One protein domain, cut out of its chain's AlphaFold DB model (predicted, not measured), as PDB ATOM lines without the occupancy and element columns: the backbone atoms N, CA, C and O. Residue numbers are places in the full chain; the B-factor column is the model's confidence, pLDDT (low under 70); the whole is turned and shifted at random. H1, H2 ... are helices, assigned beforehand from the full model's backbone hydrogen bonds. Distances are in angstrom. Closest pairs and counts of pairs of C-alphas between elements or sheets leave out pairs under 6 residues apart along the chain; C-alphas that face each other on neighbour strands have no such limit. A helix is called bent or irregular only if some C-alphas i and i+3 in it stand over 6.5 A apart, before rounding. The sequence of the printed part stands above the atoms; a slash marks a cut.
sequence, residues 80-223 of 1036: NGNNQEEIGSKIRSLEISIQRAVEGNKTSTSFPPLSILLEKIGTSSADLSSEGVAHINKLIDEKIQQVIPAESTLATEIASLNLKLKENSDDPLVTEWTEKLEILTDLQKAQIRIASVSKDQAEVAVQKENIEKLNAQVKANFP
ATOM      1  N   ASN A  80       1.331  43.433 -13.506       82.25
ATOM      2  CA  ASN A  80       2.691  43.965 -13.499       82.25
ATOM      3  C   ASN A  80       3.603  43.208 -12.537       82.25
ATOM      4  O   ASN A  80       4.735  42.931 -12.904       82.25
ATOM      5  N   GLY A  81       3.121  42.837 -11.353       80.25
ATOM      6  CA  GLY A  81       3.886  42.124 -10.333       80.25
ATOM      7  C   GLY A  81       4.317  40.739 -10.797       80.25
ATOM      8  O   GLY A  81       5.511  40.454 -10.802       80.25
ATOM      9  N   ASN A  82       3.380  39.919 -11.290       78.06
ATOM     10  CA  ASN A  82       3.705  38.582 -11.797       78.06
ATOM     11  C   ASN A  82       4.673  38.661 -12.985       78.06
ATOM     12  O   ASN A  82       5.658  37.927 -13.033       78.06
ATOM     13  N   ASN A  83       4.438  39.599 -13.912       78.88
ATOM     14  CA  ASN A  83       5.328  39.790 -15.053       78.88
ATOM     15  C   ASN A  83       6.710  40.292 -14.611       78.88
ATOM     16  O   ASN A  83       7.717  39.791 -15.097       78.88
ATOM     17  N   GLN A  84       6.801  41.248 -13.685       80.31
ATOM     18  CA  GLN A  84       8.081  41.759 -13.189       80.31
ATOM     19  C   GLN A  84       8.860  40.712 -12.397       80.31
ATOM     20  O   GLN A  84      10.078  40.639 -12.540       80.31
ATOM     21  N   GLU A  85       8.192  39.885 -11.593       81.44
ATOM     22  CA  GLU A  85       8.839  38.798 -10.862       81.44
ATOM     23  C   GLU A  85       9.343  37.712 -11.820       81.44
ATOM     24  O   GLU A  85      10.500  37.295 -11.716       81.44
ATOM     25  N   GLU A  86       8.533  37.311 -12.806       81.38
ATOM     26  CA  GLU A  86       8.932  36.345 -13.835       81.38
ATOM     27  C   GLU A  86      10.102  36.876 -14.675       81.38
ATOM     28  O   GLU A  86      11.114  36.187 -14.850       81.38
ATOM     29  N   ILE A  87       9.995  38.112 -15.170       78.06
ATOM     30  CA  ILE A  87      11.036  38.753 -15.976       78.06
ATOM     31  C   ILE A  87      12.302  38.963 -15.135       78.06
ATOM     32  O   ILE A  87      13.401  38.645 -15.585       78.06
ATOM     33  N   GLY A  88      12.167  39.424 -13.892       79.00
ATOM     34  CA  GLY A  88      13.283  39.603 -12.965       79.00
ATOM     35  C   GLY A  88      13.981  38.285 -12.627       79.00
ATOM     36  O   GLY A  88      15.208  38.233 -12.574       79.00
ATOM     37  N   SER A  89      13.226  37.197 -12.458       79.50
ATOM     38  CA  SER A  89      13.772  35.849 -12.267       79.50
ATOM     39  C   SER A  89      14.545  35.368 -13.500       79.50
ATOM     40  O   SER A  89      15.665  34.865 -13.367       79.50
ATOM     41  N   LYS A  90      14.014  35.603 -14.710       78.69
ATOM     42  CA  LYS A  90      14.723  35.325 -15.972       78.69
ATOM     43  C   LYS A  90      16.014  36.129 -16.087       78.69
ATOM     44  O   LYS A  90      17.047  35.538 -16.387       78.69
ATOM     45  N   ILE A  91      15.983  37.430 -15.790       78.12
ATOM     46  CA  ILE A  91      17.179  38.287 -15.791       78.12
ATOM     47  C   ILE A  91      18.229  37.729 -14.828       78.12
ATOM     48  O   ILE A  91      19.345  37.468 -15.262       78.12
ATOM     49  N   ARG A  92      17.868  37.436 -13.570       85.38
ATOM     50  CA  ARG A  92      18.803  36.855 -12.588       85.38
ATOM     51  C   ARG A  92      19.388  35.524 -13.062       85.38
ATOM     52  O   ARG A  92      20.582  35.284 -12.913       85.38
ATOM     53  N   SER A  93      18.569  34.650 -13.650       82.94
ATOM     54  CA  SER A  93      19.038  33.372 -14.197       82.94
ATOM     55  C   SER A  93      20.037  33.563 -15.343       82.94
ATOM     56  O   SER A  93      21.022  32.827 -15.421       82.94
ATOM     57  N   LEU A  94      19.795  34.531 -16.231       78.94
ATOM     58  CA  LEU A  94      20.693  34.870 -17.337       78.94
ATOM     59  C   LEU A  94      21.982  35.523 -16.829       78.94
ATOM     60  O   LEU A  94      23.065  35.161 -17.274       78.94
ATOM     61  N   GLU A  95      21.898  36.413 -15.841       82.81
ATOM     62  CA  GLU A  95      23.063  37.030 -15.200       82.81
ATOM     63  C   GLU A  95      23.949  35.978 -14.515       82.81
ATOM     64  O   GLU A  95      25.166  35.991 -14.696       82.81
ATOM     65  N   ILE A  96      23.357  34.994 -13.827       82.25
ATOM     66  CA  ILE A  96      24.089  33.847 -13.267       82.25
ATOM     67  C   ILE A  96      24.716  32.988 -14.378       82.25
ATOM     68  O   ILE A  96      25.838  32.504 -14.215       82.25
ATOM     69  N   SER A  97      24.018  32.775 -15.501       79.88
ATOM     70  CA  SER A  97      24.550  32.051 -16.670       79.88
ATOM     71  C   SER A  97      25.785  32.754 -17.241       79.88
ATOM     72  O   SER A  97      26.840  32.129 -17.389       79.88
ATOM     73  N   ILE A  98      25.691  34.071 -17.449       78.56
ATOM     74  CA  ILE A  98      26.793  34.928 -17.897       78.56
ATOM     75  C   ILE A  98      27.950  34.847 -16.901       78.56
ATOM     76  O   ILE A  98      29.066  34.519 -17.296       78.56
ATOM     77  N   GLN A  99      27.696  35.053 -15.606       80.81
ATOM     78  CA  GLN A  99      28.738  35.011 -14.580       80.81
ATOM     79  C   GLN A  99      29.453  33.652 -14.551       80.81
ATOM     80  O   GLN A  99      30.680  33.596 -14.528       80.81
ATOM     81  N   ARG A 100      28.714  32.542 -14.653       81.12
ATOM     82  CA  ARG A 100      29.294  31.190 -14.733       81.12
ATOM     83  C   ARG A 100      30.100  30.961 -16.009       81.12
ATOM     84  O   ARG A 100      31.111  30.259 -15.962       81.12
ATOM     85  N   ALA A 101      29.674  31.513 -17.142       76.19
ATOM     86  CA  ALA A 101      30.431  31.431 -18.387       76.19
ATOM     87  C   ALA A 101      31.764  32.193 -18.281       76.19
ATOM     88  O   ALA A 101      32.790  31.716 -18.778       76.19
ATOM     89  N   VAL A 102      31.745  33.328 -17.575       74.75
ATOM     90  CA  VAL A 102      32.883  34.225 -17.357       74.75
ATOM     91  C   VAL A 102      33.885  33.647 -16.361       74.75
ATOM     92  O   VAL A 102      35.039  33.399 -16.713       74.75
ATOM     93  N   GLU A 103      33.432  33.385 -15.138       77.44
ATOM     94  CA  GLU A 103      34.264  32.946 -14.010       77.44
ATOM     95  C   GLU A 103      34.587  31.446 -14.067       77.44
ATOM     96  O   GLU A 103      35.525  30.974 -13.423       77.44
ATOM     97  N   GLY A 104      33.839  30.694 -14.881       69.94
ATOM     98  CA  GLY A 104      33.894  29.243 -14.960       69.94
ATOM     99  C   GLY A 104      33.209  28.569 -13.772       69.94
ATOM    100  O   GLY A 104      33.255  29.015 -12.628       69.94
ATOM    101  N   ASN A 105      32.562  27.438 -14.037       59.00
ATOM    102  CA  ASN A 105      31.976  26.638 -12.975       59.00
ATOM    103  C   ASN A 105      33.096  25.817 -12.316       59.00
ATOM    104  O   ASN A 105      33.641  24.925 -12.964       59.00
ATOM    105  N   LYS A 106      33.437  26.084 -11.045       56.94
ATOM    106  CA  LYS A 106      34.524  25.386 -10.313       56.94
ATOM    107  C   LYS A 106      34.410  23.852 -10.327       56.94
ATOM    108  O   LYS A 106      35.380  23.163 -10.036       56.94
ATOM    109  N   THR A 107      33.234  23.312 -10.645       48.41
ATOM    110  CA  THR A 107      32.933  21.875 -10.680       48.41
ATOM    111  C   THR A 107      32.926  21.263 -12.084       48.41
ATOM    112  O   THR A 107      32.902  20.040 -12.205       48.41
ATOM    113  N   SER A 108      32.951  22.068 -13.150       50.50
ATOM    114  CA  SER A 108      32.957  21.567 -14.526       50.50
ATOM    115  C   SER A 108      34.391  21.466 -15.036       50.50
ATOM    116  O   SER A 108      35.015  22.461 -15.389       50.50
ATOM    117  N   THR A 109      34.919  20.243 -15.086       51.34
ATOM    118  CA  THR A 109      36.265  19.949 -15.607       51.34
ATOM    119  C   THR A 109      36.352  19.994 -17.135       51.34
ATOM    120  O   THR A 109      37.446  19.900 -17.682       51.34
ATOM    121  N   SER A 110      35.227  20.120 -17.847       59.50
ATOM    122  CA  SER A 110      35.192  19.951 -19.303       59.50
ATOM    123  C   SER A 110      35.551  21.206 -20.099       59.50
ATOM    124  O   SER A 110      35.896  21.083 -21.274       59.50
ATOM    125  N   PHE A 111      35.515  22.404 -19.500       65.38
ATOM    126  CA  PHE A 111      35.871  23.637 -20.206       65.38
ATOM    127  C   PHE A 111      36.537  24.681 -19.288       65.38
ATOM    128  O   PHE A 111      35.940  25.050 -18.272       65.38
ATOM    129  N   PRO A 112      37.702  25.240 -19.668       72.44
ATOM    130  CA  PRO A 112      38.351  26.305 -18.904       72.44
ATOM    131  C   PRO A 112      37.472  27.575 -18.840       72.44
ATOM    132  O   PRO A 112      36.785  27.872 -19.820       72.44
ATOM    133  N   PRO A 113      37.453  28.307 -17.704       77.62
ATOM    134  CA  PRO A 113      36.825  29.624 -17.558       77.62
ATOM    135  C   PRO A 113      37.132  30.574 -18.722       77.62
ATOM    136  O   PRO A 113      38.247  30.553 -19.247       77.62
ATOM    137  N   LEU A 114      36.178  31.442 -19.093       75.94
ATOM    138  CA  LEU A 114      36.433  32.435 -20.139       75.94
ATOM    139  C   LEU A 114      37.555  33.378 -19.697       75.94
ATOM    140  O   LEU A 114      38.405  33.689 -20.511       75.94
ATOM    141  N   SER A 115      37.635  33.735 -18.414       77.25
ATOM    142  CA  SER A 115      38.760  34.507 -17.868       77.25
ATOM    143  C   SER A 115      40.131  33.877 -18.153       77.25
ATOM    144  O   SER A 115      41.037  34.583 -18.579       77.25
ATOM    145  N   ILE A 116      40.268  32.555 -18.014       78.62
ATOM    146  CA  ILE A 116      41.519  31.834 -18.311       78.62
ATOM    147  C   ILE A 116      41.801  31.819 -19.817       78.62
ATOM    148  O   ILE A 116      42.941  31.993 -20.243       78.62
ATOM    149  N   LEU A 117      40.766  31.622 -20.637       75.31
ATOM    150  CA  LEU A 117      40.897  31.680 -22.094       75.31
ATOM    151  C   LEU A 117      41.310  33.084 -22.561       75.31
ATOM    152  O   LEU A 117      42.173  33.206 -23.426       75.31
ATOM    153  N   LEU A 118      40.737  34.128 -21.954       73.50
ATOM    154  CA  LEU A 118      41.039  35.533 -22.214       73.50
ATOM    155  C   LEU A 118      42.465  35.896 -21.788       73.50
ATOM    156  O   LEU A 118      43.175  36.549 -22.555       73.50
ATOM    157  N   GLU A 119      42.918  35.408 -20.633       82.44
ATOM    158  CA  GLU A 119      44.292  35.590 -20.159       82.44
ATOM    159  C   GLU A 119      45.300  34.933 -21.114       82.44
ATOM    160  O   GLU A 119      46.270  35.573 -21.524       82.44
ATOM    161  N   LYS A 120      45.021  33.702 -21.573       78.56
ATOM    162  CA  LYS A 120      45.841  32.995 -22.576       78.56
ATOM    163  C   LYS A 120      45.979  33.769 -23.891       78.56
ATOM    164  O   LYS A 120      47.010  33.669 -24.553       78.56
ATOM    165  N   ILE A 121      44.974  34.557 -24.281       70.62
ATOM    166  CA  ILE A 121      45.039  35.399 -25.487       70.62
ATOM    167  C   ILE A 121      45.554  36.822 -25.217       70.62
ATOM    168  O   ILE A 121      45.673  37.592 -26.173       70.62
ATOM    169  N   GLY A 122      45.947  37.152 -23.981       77.75
ATOM    170  CA  GLY A 122      46.522  38.448 -23.602       77.75
ATOM    171  C   GLY A 122      45.485  39.540 -23.332       77.75
ATOM    172  O   GLY A 122      45.772  40.717 -23.532       77.75
ATOM    173  N   THR A 123      44.277  39.158 -22.918       74.12
ATOM    174  CA  THR A 123      43.145  40.065 -22.677       74.12
ATOM    175  C   THR A 123      42.601  39.882 -21.258       74.12
ATOM    176  O   THR A 123      42.755  38.820 -20.658       74.12
ATOM    177  N   SER A 124      41.984  40.923 -20.697       74.75
ATOM    178  CA  SER A 124      41.413  40.888 -19.347       74.75
ATOM    179  C   SER A 124      39.913  40.608 -19.396       74.75
ATOM    180  O   SER A 124      39.201  41.140 -20.242       74.75
ATOM    181  N   SER A 125      39.400  39.843 -18.431       67.94
ATOM    182  CA  SER A 125      37.956  39.654 -18.242       67.94
ATOM    183  C   SER A 125      37.234  40.892 -17.692       67.94
ATOM    184  O   SER A 125      36.021  40.856 -17.532       67.94
ATOM    185  N   ALA A 126      37.946  41.975 -17.362       67.94
ATOM    186  CA  ALA A 126      37.328  43.211 -16.875       67.94
ATOM    187  C   ALA A 126      36.462  43.918 -17.943       67.94
ATOM    188  O   ALA A 126      35.555  44.665 -17.586       67.94
ATOM    189  N   ASP A 127      36.681  43.626 -19.231       63.75
ATOM    190  CA  ASP A 127      35.994  44.250 -20.370       63.75
ATOM    191  C   ASP A 127      34.829  43.392 -20.900       63.75
ATOM    192  O   ASP A 127      34.735  43.115 -22.088       63.75
ATOM    193  N   LEU A 128      33.923  42.919 -20.041       64.50
ATOM    194  CA  LEU A 128      32.771  42.094 -20.464       64.50
ATOM    195  C   LEU A 128      31.441  42.863 -20.558       64.50
ATOM    196  O   LEU A 128      30.362  42.263 -20.552       64.50
ATOM    197  N   SER A 129      31.501  44.192 -20.685       71.25
ATOM    198  CA  SER A 129      30.345  44.994 -21.115       71.25
ATOM    199  C   SER A 129      29.899  44.588 -22.528       71.25
ATOM    200  O   SER A 129      30.624  43.893 -23.234       71.25
ATOM    201  N   SER A 130      28.723  45.027 -22.987       64.44
ATOM    202  CA  SER A 130      28.295  44.797 -24.380       64.44
ATOM    203  C   SER A 130      29.325  45.308 -25.403       64.44
ATOM    204  O   SER A 130      29.593  44.648 -26.405       64.44
ATOM    205  N   GLU A 131      29.955  46.452 -25.123       73.12
ATOM    206  CA  GLU A 131      31.053  47.012 -25.925       73.12
ATOM    207  C   GLU A 131      32.331  46.171 -25.815       73.12
ATOM    208  O   GLU A 131      33.017  45.924 -26.809       73.12
ATOM    209  N   GLY A 132      32.623  45.672 -24.618       76.00
ATOM    210  CA  GLY A 132      33.780  44.834 -24.352       76.00
ATOM    211  C   GLY A 132      33.679  43.433 -24.971       76.00
ATOM    212  O   GLY A 132      34.647  42.940 -25.541       76.00
ATOM    213  N   VAL A 133      32.487  42.833 -25.016       73.62
ATOM    214  CA  VAL A 133      32.222  41.574 -25.731       73.62
ATOM    215  C   VAL A 133      32.475  41.720 -27.235       73.62
ATOM    216  O   VAL A 133      33.092  40.846 -27.846       73.62
ATOM    217  N   ALA A 134      32.057  42.837 -27.840       75.12
ATOM    218  CA  ALA A 134      32.363  43.129 -29.241       75.12
ATOM    219  C   ALA A 134      33.876  43.306 -29.471       75.12
ATOM    220  O   ALA A 134      34.415  42.805 -30.461       75.12
ATOM    221  N   HIS A 135      34.574  43.964 -28.541       78.25
ATOM    222  CA  HIS A 135      36.028  44.112 -28.587       78.25
ATOM    223  C   HIS A 135      36.757  42.765 -28.466       78.25
ATOM    224  O   HIS A 135      37.651  42.478 -29.260       78.25
ATOM    225  N   ILE A 136      36.335  41.905 -27.539       74.94
ATOM    226  CA  ILE A 136      36.885  40.560 -27.349       74.94
ATOM    227  C   ILE A 136      36.645  39.689 -28.588       74.94
ATOM    228  O   ILE A 136      37.569  39.011 -29.030       74.94
ATOM    229  N   ASN A 137      35.445  39.723 -29.179       76.50
ATOM    230  CA  ASN A 137      35.170  39.013 -30.433       76.50
ATOM    231  C   ASN A 137      36.130  39.454 -31.540       76.50
ATOM    232  O   ASN A 137      36.740  38.612 -32.191       76.50
ATOM    233  N   LYS A 138      36.339  40.767 -31.684       83.62
ATOM    234  CA  LYS A 138      37.307  41.310 -32.640       83.62
ATOM    235  C   LYS A 138      38.730  40.807 -32.366       83.62
ATOM    236  O   LYS A 138      39.412  40.412 -33.303       83.62
ATOM    237  N   LEU A 139      39.174  40.789 -31.108       79.62
ATOM    238  CA  LEU A 139      40.502  40.286 -30.736       79.62
ATOM    239  C   LEU A 139      40.658  38.787 -31.021       79.62
ATOM    240  O   LEU A 139      41.722  38.354 -31.459       79.62
ATOM    241  N   ILE A 140      39.609  37.994 -30.795       76.94
ATOM    242  CA  ILE A 140      39.589  36.568 -31.139       76.94
ATOM    243  C   ILE A 140      39.662  36.384 -32.650       76.94
ATOM    244  O   ILE A 140      40.479  35.588 -33.105       76.94
ATOM    245  N   ASP A 141      38.885  37.141 -33.423       78.38
ATOM    246  CA  ASP A 141      38.917  37.089 -34.885       78.38
ATOM    247  C   ASP A 141      40.298  37.492 -35.430       78.38
ATOM    248  O   ASP A 141      40.844  36.808 -36.295       78.38
ATOM    249  N   GLU A 142      40.917  38.542 -34.878       83.06
ATOM    250  CA  GLU A 142      42.291  38.947 -35.205       83.06
ATOM    251  C   GLU A 142      43.305  37.839 -34.870       83.06
ATOM    252  O   GLU A 142      44.197  37.553 -35.671       83.06
ATOM    253  N   LYS A 143      43.157  37.162 -33.722       79.50
ATOM    254  CA  LYS A 143      44.011  36.026 -33.328       79.50
ATOM    255  C   LYS A 143      43.816  34.827 -34.260       79.50
ATOM    256  O   LYS A 143      44.790  34.193 -34.655       79.50
ATOM    257  N   ILE A 144      42.575  34.527 -34.645       75.75
ATOM    258  CA  ILE A 144      42.237  33.470 -35.605       75.75
ATOM    259  C   ILE A 144      42.894  33.774 -36.959       75.75
ATOM    260  O   ILE A 144      43.546  32.898 -37.521       75.75
ATOM    261  N   GLN A 145      42.809  35.016 -37.446       80.88
ATOM    262  CA  GLN A 145      43.445  35.436 -38.702       80.88
ATOM    263  C   GLN A 145      44.979  35.353 -38.674       80.88
ATOM    264  O   GLN A 145      45.595  35.160 -39.719       80.88
ATOM    265  N   GLN A 146      45.611  35.476 -37.503       80.81
ATOM    266  CA  GLN A 146      47.063  35.304 -37.361       80.81
ATOM    267  C   GLN A 146      47.504  33.835 -37.434       80.81
ATOM    268  O   GLN A 146      48.616  33.554 -37.877       80.81
ATOM    269  N   VAL A 147      46.664  32.898 -36.981       76.62
ATOM    270  CA  VAL A 147      47.022  31.472 -36.843       76.62
ATOM    271  C   VAL A 147      46.540  30.630 -38.035       76.62
ATOM    272  O   VAL A 147      47.102  29.564 -38.318       76.62
ATOM    273  N   ILE A 148      45.511  31.098 -38.746       77.50
ATOM    274  CA  ILE A 148      44.865  30.382 -39.848       77.50
ATOM    275  C   ILE A 148      45.200  31.047 -41.192       77.50
ATOM    276  O   ILE A 148      45.082  32.265 -41.316       77.50
ATOM    277  N   PRO A 149      45.588  30.275 -42.226       77.94
ATOM    278  CA  PRO A 149      45.746  30.798 -43.582       77.94
ATOM    279  C   PRO A 149      44.465  31.481 -44.076       77.94
ATOM    280  O   PRO A 149      43.374  30.975 -43.830       77.94
ATOM    281  N   ALA A 150      44.588  32.568 -44.842       76.88
ATOM    282  CA  ALA A 150      43.454  33.399 -45.277       76.88
ATOM    283  C   ALA A 150      42.320  32.645 -46.012       76.88
ATOM    284  O   ALA A 150      41.204  33.151 -46.088       76.88
ATOM    285  N   GLU A 151      42.591  31.450 -46.545       75.81
ATOM    286  CA  GLU A 151      41.628  30.615 -47.278       75.81
ATOM    287  C   GLU A 151      41.006  29.474 -46.440       75.81
ATOM    288  O   GLU A 151      40.161  28.735 -46.943       75.81
ATOM    289  N   SER A 152      41.405  29.303 -45.172       72.12
ATOM    290  CA  SER A 152      40.947  28.213 -44.294       72.12
ATOM    291  C   SER A 152      40.013  28.728 -43.190       72.12
ATOM    292  O   SER A 152      40.113  29.870 -42.749       72.12
ATOM    293  N   THR A 153      39.086  27.884 -42.723       82.38
ATOM    294  CA  THR A 153      38.231  28.196 -41.561       82.38
ATOM    295  C   THR A 153      38.773  27.528 -40.299       82.38
ATOM    296  O   THR A 153      39.428  26.490 -40.381       82.38
ATOM    297  N   LEU A 154      38.436  28.061 -39.118       76.94
ATOM    298  CA  LEU A 154      38.795  27.463 -37.821       76.94
ATOM    299  C   LEU A 154      38.424  25.979 -37.727       76.94
ATOM    300  O   LEU A 154      39.250  25.160 -37.331       76.94
ATOM    301  N   ALA A 155      37.218  25.613 -38.160       75.12
ATOM    302  CA  ALA A 155      36.771  24.224 -38.156       75.12
ATOM    303  C   ALA A 155      37.574  23.346 -39.133       75.12
ATOM    304  O   ALA A 155      37.922  22.214 -38.800       75.12
ATOM    305  N   THR A 156      37.893  23.869 -40.322       80.88
ATOM    306  CA  THR A 156      38.675  23.150 -41.341       80.88
ATOM    307  C   THR A 156      40.114  22.917 -40.883       80.88
ATOM    308  O   THR A 156      40.632  21.813 -41.039       80.88
ATOM    309  N   GLU A 157      40.743  23.918 -40.266       80.75
ATOM    310  CA  GLU A 157      42.116  23.826 -39.763       80.75
ATOM    311  C   GLU A 157      42.217  22.860 -38.571       80.75
ATOM    312  O   GLU A 157      43.101  22.003 -38.545       80.75
ATOM    313  N   ILE A 158      41.264  22.918 -37.630       78.25
ATOM    314  CA  ILE A 158      41.169  21.962 -36.514       78.25
ATOM    315  C   ILE A 158      40.989  20.532 -37.041       78.25
ATOM    316  O   ILE A 158      41.658  19.608 -36.573       78.25
ATOM    317  N   ALA A 159      40.108  20.322 -38.024       79.94
ATOM    318  CA  ALA A 159      39.903  19.007 -38.629       79.94
ATOM    319  C   ALA A 159      41.163  18.506 -39.359       79.94
ATOM    320  O   ALA A 159      41.520  17.335 -39.230       79.94
ATOM    321  N   SER A 160      41.867  19.394 -40.072       86.31
ATOM    322  CA  SER A 160      43.123  19.079 -40.761       86.31
ATOM    323  C   SER A 160      44.234  18.678 -39.788       86.31
ATOM    324  O   SER A 160      44.900  17.667 -40.007       86.31
ATOM    325  N   LEU A 161      44.415  19.414 -38.687       80.88
ATOM    326  CA  LEU A 161      45.417  19.099 -37.662       80.88
ATOM    327  C   LEU A 161      45.117  17.779 -36.948       80.88
ATOM    328  O   LEU A 161      46.022  16.967 -36.772       80.88
ATOM    329  N   ASN A 162      43.850  17.525 -36.602       79.25
ATOM    330  CA  ASN A 162      43.434  16.240 -36.034       79.25
ATOM    331  C   ASN A 162      43.739  15.069 -36.980       79.25
ATOM    332  O   ASN A 162      44.181  14.013 -36.530       79.25
ATOM    333  N   LEU A 163      43.524  15.255 -38.285       84.88
ATOM    334  CA  LEU A 163      43.852  14.244 -39.286       84.88
ATOM    335  C   LEU A 163      45.372  14.021 -39.378       84.88
ATOM    336  O   LEU A 163      45.813  12.879 -39.291       84.88
ATOM    337  N   LYS A 164      46.173  15.094 -39.445       84.19
ATOM    338  CA  LYS A 164      47.648  15.018 -39.485       84.19
ATOM    339  C   LYS A 164      48.240  14.317 -38.262       84.19
ATOM    340  O   LYS A 164      49.113  13.468 -38.428       84.19
ATOM    341  N   LEU A 165      47.746  14.635 -37.062       83.88
ATOM    342  CA  LEU A 165      48.155  13.996 -35.805       83.88
ATOM    343  C   LEU A 165      47.796  12.507 -35.776       83.88
ATOM    344  O   LEU A 165      48.563  11.696 -35.265       83.88
ATOM    345  N   LYS A 166      46.642  12.138 -36.343       83.81
ATOM    346  CA  LYS A 166      46.209  10.741 -36.439       83.81
ATOM    347  C   LYS A 166      47.042   9.939 -37.443       83.81
ATOM    348  O   LYS A 166      47.254   8.750 -37.230       83.81
ATOM    349  N   GLU A 167      47.474  10.569 -38.532       86.44
ATOM    350  CA  GLU A 167      48.227   9.920 -39.612       86.44
ATOM    351  C   GLU A 167      49.740   9.842 -39.346       86.44
ATOM    352  O   GLU A 167      50.392   8.963 -39.901       86.44
ATOM    353  N   ASN A 168      50.301  10.709 -38.491       86.56
ATOM    354  CA  ASN A 168      51.754  10.854 -38.318       86.56
ATOM    355  C   ASN A 168      52.171  10.962 -36.839       86.56
ATOM    356  O   ASN A 168      52.787  11.946 -36.436       86.56
ATOM    357  N   SER A 169      51.846   9.964 -36.012       80.19
ATOM    358  CA  SER A 169      52.111  10.004 -34.559       80.19
ATOM    359  C   SER A 169      53.593  10.087 -34.167       80.19
ATOM    360  O   SER A 169      53.890  10.501 -33.049       80.19
ATOM    361  N   ASP A 170      54.506   9.713 -35.068       83.00
ATOM    362  CA  ASP A 170      55.952   9.640 -34.810       83.00
ATOM    363  C   ASP A 170      56.738  10.816 -35.432       83.00
ATOM    364  O   ASP A 170      57.970  10.835 -35.393       83.00
ATOM    365  N   ASP A 171      56.051  11.797 -36.032       84.31
ATOM    366  CA  ASP A 171      56.692  12.950 -36.675       84.31
ATOM    367  C   ASP A 171      57.220  13.948 -35.616       84.31
ATOM    368  O   ASP A 171      56.487  14.309 -34.690       84.31
ATOM    369  N   PRO A 172      58.470  14.446 -35.716       81.06
ATOM    370  CA  PRO A 172      58.997  15.456 -34.794       81.06
ATOM    371  C   PRO A 172      58.158  16.750 -34.727       81.06
ATOM    372  O   PRO A 172      58.240  17.468 -33.728       81.06
ATOM    373  N   LEU A 173      57.323  17.035 -35.732       80.19
ATOM    374  CA  LEU A 173      56.390  18.169 -35.761       80.19
ATOM    375  C   LEU A 173      55.105  17.951 -34.938       80.19
ATOM    376  O   LEU A 173      54.347  18.900 -34.736       80.19
ATOM    377  N   VAL A 174      54.854  16.745 -34.410       75.38
ATOM    378  CA  VAL A 174      53.657  16.428 -33.601       75.38
ATOM    379  C   VAL A 174      53.488  17.379 -32.417       75.38
ATOM    380  O   VAL A 174      52.364  17.772 -32.108       75.38
ATOM    381  N   THR A 175      54.586  17.792 -31.776       76.44
ATOM    382  CA  THR A 175      54.537  18.732 -30.642       76.44
ATOM    383  C   THR A 175      53.988  20.095 -31.078       76.44
ATOM    384  O   THR A 175      53.070  20.615 -30.449       76.44
ATOM    385  N   GLU A 176      54.474  20.624 -32.204       82.06
ATOM    386  CA  GLU A 176      54.027  21.900 -32.777       82.06
ATOM    387  C   GLU A 176      52.555  21.832 -33.215       82.06
ATOM    388  O   GLU A 176      51.764  22.735 -32.937       82.06
ATOM    389  N   TRP A 177      52.149  20.733 -33.860       82.06
ATOM    390  CA  TRP A 177      50.755  20.538 -34.266       82.06
ATOM    391  C   TRP A 177      49.811  20.390 -33.075       82.06
ATOM    392  O   TRP A 177      48.681  20.871 -33.145       82.06
ATOM    393  N   THR A 178      50.264  19.761 -31.989       77.75
ATOM    394  CA  THR A 178      49.483  19.608 -30.755       77.75
ATOM    395  C   THR A 178      49.265  20.959 -30.077       77.75
ATOM    396  O   THR A 178      48.131  21.283 -29.734       77.75
ATOM    397  N   GLU A 179      50.308  21.786 -29.962       80.94
ATOM    398  CA  GLU A 179      50.207  23.137 -29.395       80.94
ATOM    399  C   GLU A 179      49.299  24.039 -30.250       80.94
ATOM    400  O   GLU A 179      48.394  24.700 -29.730       80.94
ATOM    401  N   LYS A 180      49.451  23.996 -31.584       80.50
ATOM    402  CA  LYS A 180      48.566  24.721 -32.511       80.50
ATOM    403  C   LYS A 180      47.112  24.259 -32.379       80.50
ATOM    404  O   LYS A 180      46.203  25.090 -32.362       80.50
ATOM    405  N   LEU A 181      46.877  22.950 -32.272       78.38
ATOM    406  CA  LEU A 181      45.540  22.389 -32.085       78.38
ATOM    407  C   LEU A 181      44.929  22.815 -30.743       78.38
ATOM    408  O   LEU A 181      43.741  23.135 -30.707       78.38
ATOM    409  N   GLU A 182      45.708  22.852 -29.660       81.38
ATOM    410  CA  GLU A 182      45.244  23.299 -28.342       81.38
ATOM    411  C   GLU A 182      44.820  24.774 -28.374       81.38
ATOM    412  O   GLU A 182      43.702  25.091 -27.964       81.38
ATOM    413  N   ILE A 183      45.638  25.655 -28.962       79.81
ATOM    414  CA  ILE A 183      45.322  27.084 -29.119       79.81
ATOM    415  C   ILE A 183      44.050  27.281 -29.951       79.81
ATOM    416  O   ILE A 183      43.158  28.028 -29.548       79.81
ATOM    417  N   LEU A 184      43.930  26.608 -31.100       76.56
ATOM    418  CA  LEU A 184      42.746  26.723 -31.958       76.56
ATOM    419  C   LEU A 184      41.489  26.168 -31.275       76.56
ATOM    420  O   LEU A 184      40.410  26.748 -31.399       76.56
ATOM    421  N   THR A 185      41.626  25.083 -30.512       78.81
ATOM    422  CA  THR A 185      40.529  24.513 -29.722       78.81
ATOM    423  C   THR A 185      40.100  25.467 -28.606       78.81
ATOM    424  O   THR A 185      38.903  25.651 -28.383       78.81
ATOM    425  N   ASP A 186      41.045  26.106 -27.919       79.50
ATOM    426  CA  ASP A 186      40.771  27.102 -26.880       79.50
ATOM    427  C   ASP A 186      40.107  28.363 -27.457       79.50
ATOM    428  O   ASP A 186      39.126  28.847 -26.889       79.50
ATOM    429  N   LEU A 187      40.546  28.835 -28.630       78.12
ATOM    430  CA  LEU A 187      39.895  29.930 -29.361       78.12
ATOM    431  C   LEU A 187      38.465  29.565 -29.784       78.12
ATOM    432  O   LEU A 187      37.548  30.358 -29.574       78.12
ATOM    433  N   GLN A 188      38.238  28.351 -30.299       82.00
ATOM    434  CA  GLN A 188      36.894  27.880 -30.655       82.00
ATOM    435  C   GLN A 188      35.979  27.819 -29.424       82.00
ATOM    436  O   GLN A 188      34.824  28.247 -29.469       82.00
ATOM    437  N   LYS A 189      36.495  27.316 -28.298       80.56
ATOM    438  CA  LYS A 189      35.770  27.275 -27.021       80.56
ATOM    439  C   LYS A 189      35.444  28.677 -26.510       80.56
ATOM    440  O   LYS A 189      34.328  28.894 -26.034       80.56
ATOM    441  N   ALA A 190      36.385  29.615 -26.616       77.88
ATOM    442  CA  ALA A 190      36.171  31.012 -26.257       77.88
ATOM    443  C   ALA A 190      35.069  31.635 -27.126       77.88
ATOM    444  O   ALA A 190      34.128  32.209 -26.582       77.88
ATOM    445  N   GLN A 191      35.115  31.429 -28.446       79.75
ATOM    446  CA  GLN A 191      34.118  31.946 -29.388       79.75
ATOM    447  C   GLN A 191      32.709  31.402 -29.097       79.75
ATOM    448  O   GLN A 191      31.749  32.169 -29.044       79.75
ATOM    449  N   ILE A 192      32.576  30.098 -28.814       80.56
ATOM    450  CA  ILE A 192      31.294  29.485 -28.420       80.56
ATOM    451  C   ILE A 192      30.763  30.102 -27.119       80.56
ATOM    452  O   ILE A 192      29.577  30.425 -27.017       80.56
ATOM    453  N   ARG A 193      31.629  30.287 -26.114       80.06
ATOM    454  CA  ARG A 193      31.236  30.891 -24.832       80.06
ATOM    455  C   ARG A 193      30.811  32.342 -24.990       80.06
ATOM    456  O   ARG A 193      29.789  32.726 -24.434       80.06
ATOM    457  N   ILE A 194      31.556  33.128 -25.758       80.69
ATOM    458  CA  ILE A 194      31.231  34.534 -25.993       80.69
ATOM    459  C   ILE A 194      29.929  34.665 -26.776       80.69
ATOM    460  O   ILE A 194      29.115  35.520 -26.439       80.69
ATOM    461  N   ALA A 195      29.673  33.791 -27.751       80.94
ATOM    462  CA  ALA A 195      28.388  33.753 -28.442       80.94
ATOM    463  C   ALA A 195      27.226  33.454 -27.474       80.94
ATOM    464  O   ALA A 195      26.191  34.116 -27.538       80.94
ATOM    465  N   SER A 196      27.410  32.517 -26.533       82.38
ATOM    466  CA  SER A 196      26.419  32.233 -25.483       82.38
ATOM    467  C   SER A 196      26.192  33.434 -24.561       82.38
ATOM    468  O   SER A 196      25.048  33.800 -24.318       82.38
ATOM    469  N   VAL A 197      27.265  34.080 -24.090       82.81
ATOM    470  CA  VAL A 197      27.186  35.285 -23.246       82.81
ATOM    471  C   VAL A 197      26.495  36.428 -23.986       82.81
ATOM    472  O   VAL A 197      25.622  37.075 -23.420       82.81
ATOM    473  N   SER A 198      26.828  36.642 -25.260       82.94
ATOM    474  CA  SER A 198      26.215  37.682 -26.097       82.94
ATOM    475  C   SER A 198      24.712  37.455 -26.258       82.94
ATOM    476  O   SER A 198      23.926  38.397 -26.171       82.94
ATOM    477  N   LYS A 199      24.298  36.197 -26.465       86.69
ATOM    478  CA  LYS A 199      22.885  35.819 -26.553       86.69
ATOM    479  C   LYS A 199      22.155  36.086 -25.235       86.69
ATOM    480  O   LYS A 199      21.090  36.695 -25.256       86.69
ATOM    481  N   ASP A 200      22.735  35.670 -24.111       83.94
ATOM    482  CA  ASP A 200      22.142  35.884 -22.788       83.94
ATOM    483  C   ASP A 200      22.058  37.388 -22.455       83.94
ATOM    484  O   ASP A 200      21.046  37.845 -21.930       83.94
ATOM    485  N   GLN A 201      23.064  38.190 -22.827       83.88
ATOM    486  CA  GLN A 201      23.045  39.652 -22.673       83.88
ATOM    487  C   GLN A 201      21.956  40.319 -23.522       83.88
ATOM    488  O   GLN A 201      21.266  41.218 -23.036       83.88
ATOM    489  N   ALA A 202      21.781  39.883 -24.774       87.38
ATOM    490  CA  ALA A 202      20.720  40.385 -25.642       87.38
ATOM    491  C   ALA A 202      19.329  40.059 -25.072       87.38
ATOM    492  O   ALA A 202      18.459  40.927 -25.043       87.38
ATOM    493  N   GLU A 203      19.140  38.846 -24.546       87.25
ATOM    494  CA  GLU A 203      17.900  38.456 -23.874       87.25
ATOM    495  C   GLU A 203      17.655  39.308 -22.617       87.25
ATOM    496  O   GLU A 203      16.558  39.834 -22.442       87.25
ATOM    497  N   VAL A 204      18.674  39.542 -21.778       84.31
ATOM    498  CA  VAL A 204      18.566  40.451 -20.619       84.31
ATOM    499  C   VAL A 204      18.136  41.856 -21.048       84.31
ATOM    500  O   VAL A 204      17.298  42.460 -20.379       84.31
ATOM    501  N   ALA A 205      18.668  42.384 -22.154       89.06
ATOM    502  CA  ALA A 205      18.282  43.699 -22.668       89.06
ATOM    503  C   ALA A 205      16.804  43.744 -23.095       89.06
ATOM    504  O   ALA A 205      16.087  44.659 -22.692       89.06
ATOM    505  N   VAL A 206      16.322  42.727 -23.820       91.19
ATOM    506  CA  VAL A 206      14.901  42.597 -24.202       91.19
ATOM    507  C   VAL A 206      14.005  42.516 -22.966       91.19
ATOM    508  O   VAL A 206      12.971  43.178 -22.884       91.19
ATOM    509  N   GLN A 207      14.409  41.732 -21.966       88.00
ATOM    510  CA  GLN A 207      13.666  41.606 -20.718       88.00
ATOM    511  C   GLN A 207      13.620  42.928 -19.929       88.00
ATOM    512  O   GLN A 207      12.571  43.286 -19.390       88.00
ATOM    513  N   LYS A 208      14.709  43.709 -19.915       88.88
ATOM    514  CA  LYS A 208      14.722  45.059 -19.325       88.88
ATOM    515  C   LYS A 208      13.779  46.017 -20.058       88.88
ATOM    516  O   LYS A 208      13.005  46.706 -19.399       88.88
ATOM    517  N   GLU A 209      13.760  45.995 -21.391       93.44
ATOM    518  CA  GLU A 209      12.810  46.783 -22.192       93.44
ATOM    519  C   GLU A 209      11.349  46.415 -21.867       93.44
ATOM    520  O   GLU A 209      10.482  47.285 -21.757       93.44
ATOM    521  N   ASN A 210      11.055  45.127 -21.648       87.56
ATOM    522  CA  ASN A 210       9.720  44.688 -21.235       87.56
ATOM    523  C   ASN A 210       9.328  45.241 -19.855       87.56
ATOM    524  O   ASN A 210       8.192  45.690 -19.682       87.56
ATOM    525  N   ILE A 211      10.254  45.273 -18.888       86.69
ATOM    526  CA  ILE A 211      10.020  45.905 -17.576       86.69
ATOM    527  C   ILE A 211       9.752  47.404 -17.735       86.69
ATOM    528  O   ILE A 211       8.840  47.932 -17.099       86.69
ATOM    529  N   GLU A 212      10.504  48.100 -18.589       91.88
ATOM    530  CA  GLU A 212      10.293  49.527 -18.852       91.88
ATOM    531  C   GLU A 212       8.910  49.807 -19.451       91.88
ATOM    532  O   GLU A 212       8.235  50.745 -19.021       91.88
ATOM    533  N   LYS A 213       8.436  48.961 -20.377       91.88
ATOM    534  CA  LYS A 213       7.076  49.052 -20.937       91.88
ATOM    535  C   LYS A 213       5.998  48.847 -19.874       91.88
ATOM    536  O   LYS A 213       5.036  49.613 -19.837       91.88
ATOM    537  N   LEU A 214       6.163  47.858 -18.995       87.19
ATOM    538  CA  LEU A 214       5.253  47.623 -17.867       87.19
ATOM    539  C   LEU A 214       5.234  48.828 -16.915       87.19
ATOM    540  O   LEU A 214       4.175  49.367 -16.601       87.19
ATOM    541  N   ASN A 215       6.407  49.347 -16.548       89.69
ATOM    542  CA  ASN A 215       6.531  50.549 -15.724       89.69
ATOM    543  C   ASN A 215       5.880  51.781 -16.374       89.69
ATOM    544  O   ASN A 215       5.241  52.579 -15.688       89.69
ATOM    545  N   ALA A 216       5.983  51.935 -17.696       93.19
ATOM    546  CA  ALA A 216       5.298  53.005 -18.415       93.19
ATOM    547  C   ALA A 216       3.767  52.881 -18.317       93.19
ATOM    548  O   ALA A 216       3.091  53.886 -18.100       93.19
ATOM    549  N   GLN A 217       3.215  51.665 -18.403       91.00
ATOM    550  CA  GLN A 217       1.778  51.426 -18.208       91.00
ATOM    551  C   GLN A 217       1.335  51.751 -16.777       91.00
ATOM    552  O   GLN A 217       0.310  52.402 -16.578       91.00
ATOM    553  N   VAL A 218       2.122  51.350 -15.778       92.00
ATOM    554  CA  VAL A 218       1.878  51.670 -14.363       92.00
ATOM    555  C   VAL A 218       1.842  53.187 -14.162       92.00
ATOM    556  O   VAL A 218       0.863  53.707 -13.629       92.00
ATOM    557  N   LYS A 219       2.852  53.912 -14.662       95.06
ATOM    558  CA  LYS A 219       2.926  55.383 -14.602       95.06
ATOM    559  C   LYS A 219       1.776  56.081 -15.325       95.06
ATOM    560  O   LYS A 219       1.368  57.152 -14.890       95.06
ATOM    561  N   ALA A 220       1.258  55.495 -16.402       95.50
ATOM    562  CA  ALA A 220       0.133  56.055 -17.145       95.50
ATOM    563  C   ALA A 220      -1.213  55.857 -16.425       95.50
ATOM    564  O   ALA A 220      -2.051  56.754 -16.444       95.50
ATOM    565  N   ASN A 221      -1.422  54.702 -15.786       93.62
ATOM    566  CA  ASN A 221      -2.741  54.305 -15.288       93.62
ATOM    567  C   ASN A 221      -2.979  54.661 -13.813       93.62
ATOM    568  O   ASN A 221      -4.077  55.076 -13.442       93.62
ATOM    569  N   PHE A 222      -1.971  54.504 -12.952       95.56
ATOM    570  CA  PHE A 222      -2.171  54.648 -11.509       95.56
ATOM    571  C   PHE A 222      -2.486  56.066 -11.022       95.56
ATOM    572  O   PHE A 222      -3.318  56.157 -10.122       95.56
ATOM    573  N   PRO A 223      -1.907  57.163 -11.556       97.19
ATOM    574  CA  PRO A 223      -2.225  58.504 -11.062       97.19
ATOM    575  C   PRO A 223      -3.734  58.788 -11.026       97.19
ATOM    576  O   PRO A 223      -4.255  59.216 -10.002       97.19
TER     577      PRO A 223
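This is residues 80 to 223 of the 1036 residues of an uncharacterized protein of Legionella drancourtii LLAP12 (UniProt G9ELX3). One very long helix, H5, runs nearly the whole length of the domain as a spine, and four shorter helices lie along it, each running the opposite way to it. H4 folds back on the first part of H5 as a helical hairpin, H3 and the short H2 pack on H5 farther along, and H1 lies along it beyond them, while residues 167 to 172 stick out at the hairpin's tip. The printed part has 144 residues with five named helices, H1 to H5 in order along the chain, and no named strand; the class is all helix. The whole is loose, with a radius of gyration of the C-alphas of 20.8 A, and its rod-like outline spans 79 by 34 by 24 A.

H5, residues 174 to 223, measures 73.5 A from C-alpha 174 at (53.657, 16.428, -33.601) to C-alpha 223 at (-2.225, 58.504, -11.062). H5 is irregular, but only just: C-alphas 220 and 223 are 7.0 A apart. H4 is residues 154 to 167, 20.0 A long, and H3 is residues 130 to 147, 26.1 A long. H2 is residues 114 to 120, 9.7 A long. H1, residues 80 to 103, is 33.4 A long and begins with C-alpha 80 at (2.691, 43.965, -13.499).

H5 is the hub, touching the other four helices. H4 touches residues 174 to 188 of H5, opposite ways at a shallow tilt of 30 degrees; their closest C-alphas, of Ile 158 and Leu 181, are 6.2 A apart. H3 touches residues 184 to 201 of H5 at a shallow tilt of 18 degrees, opposite ways, with Ile 140 and Leu 187 closest, their C-alphas 6.9 A apart. H2 touches residues 186 to 193 of H5 at a steep tilt of 39 degrees, opposite ways; the closest C-alphas are those of Leu 114 and Ala 190, 6.3 A. H1 touches H5 with 24 pairs of C-alphas within 8 A, opposite ways at 18 degrees, a shallow tilt; the closest C-alphas, of Ile 98 and Val 197, are 5.4 A apart. Residues 101 to 103 of H1 touch H2, where the C-alphas of Val 102 and Leu 114 are closest at 4.9 A. H3 and H4 are close but not clearly touching, and H1 and H3 are apart. In H1, H2, H3 and H4 every O i to N i+4 pair is within hydrogen-bond range; in H5 45 of 46 are.

The two C-alphas farthest apart, those of Asp 170 and Pro 223, are 79.6 A apart. The printed part has no cut, and its four links are short. The mean pLDDT of the printed part is 79.4; residues 104 to 111, 125 to 128 and 130 are under 70.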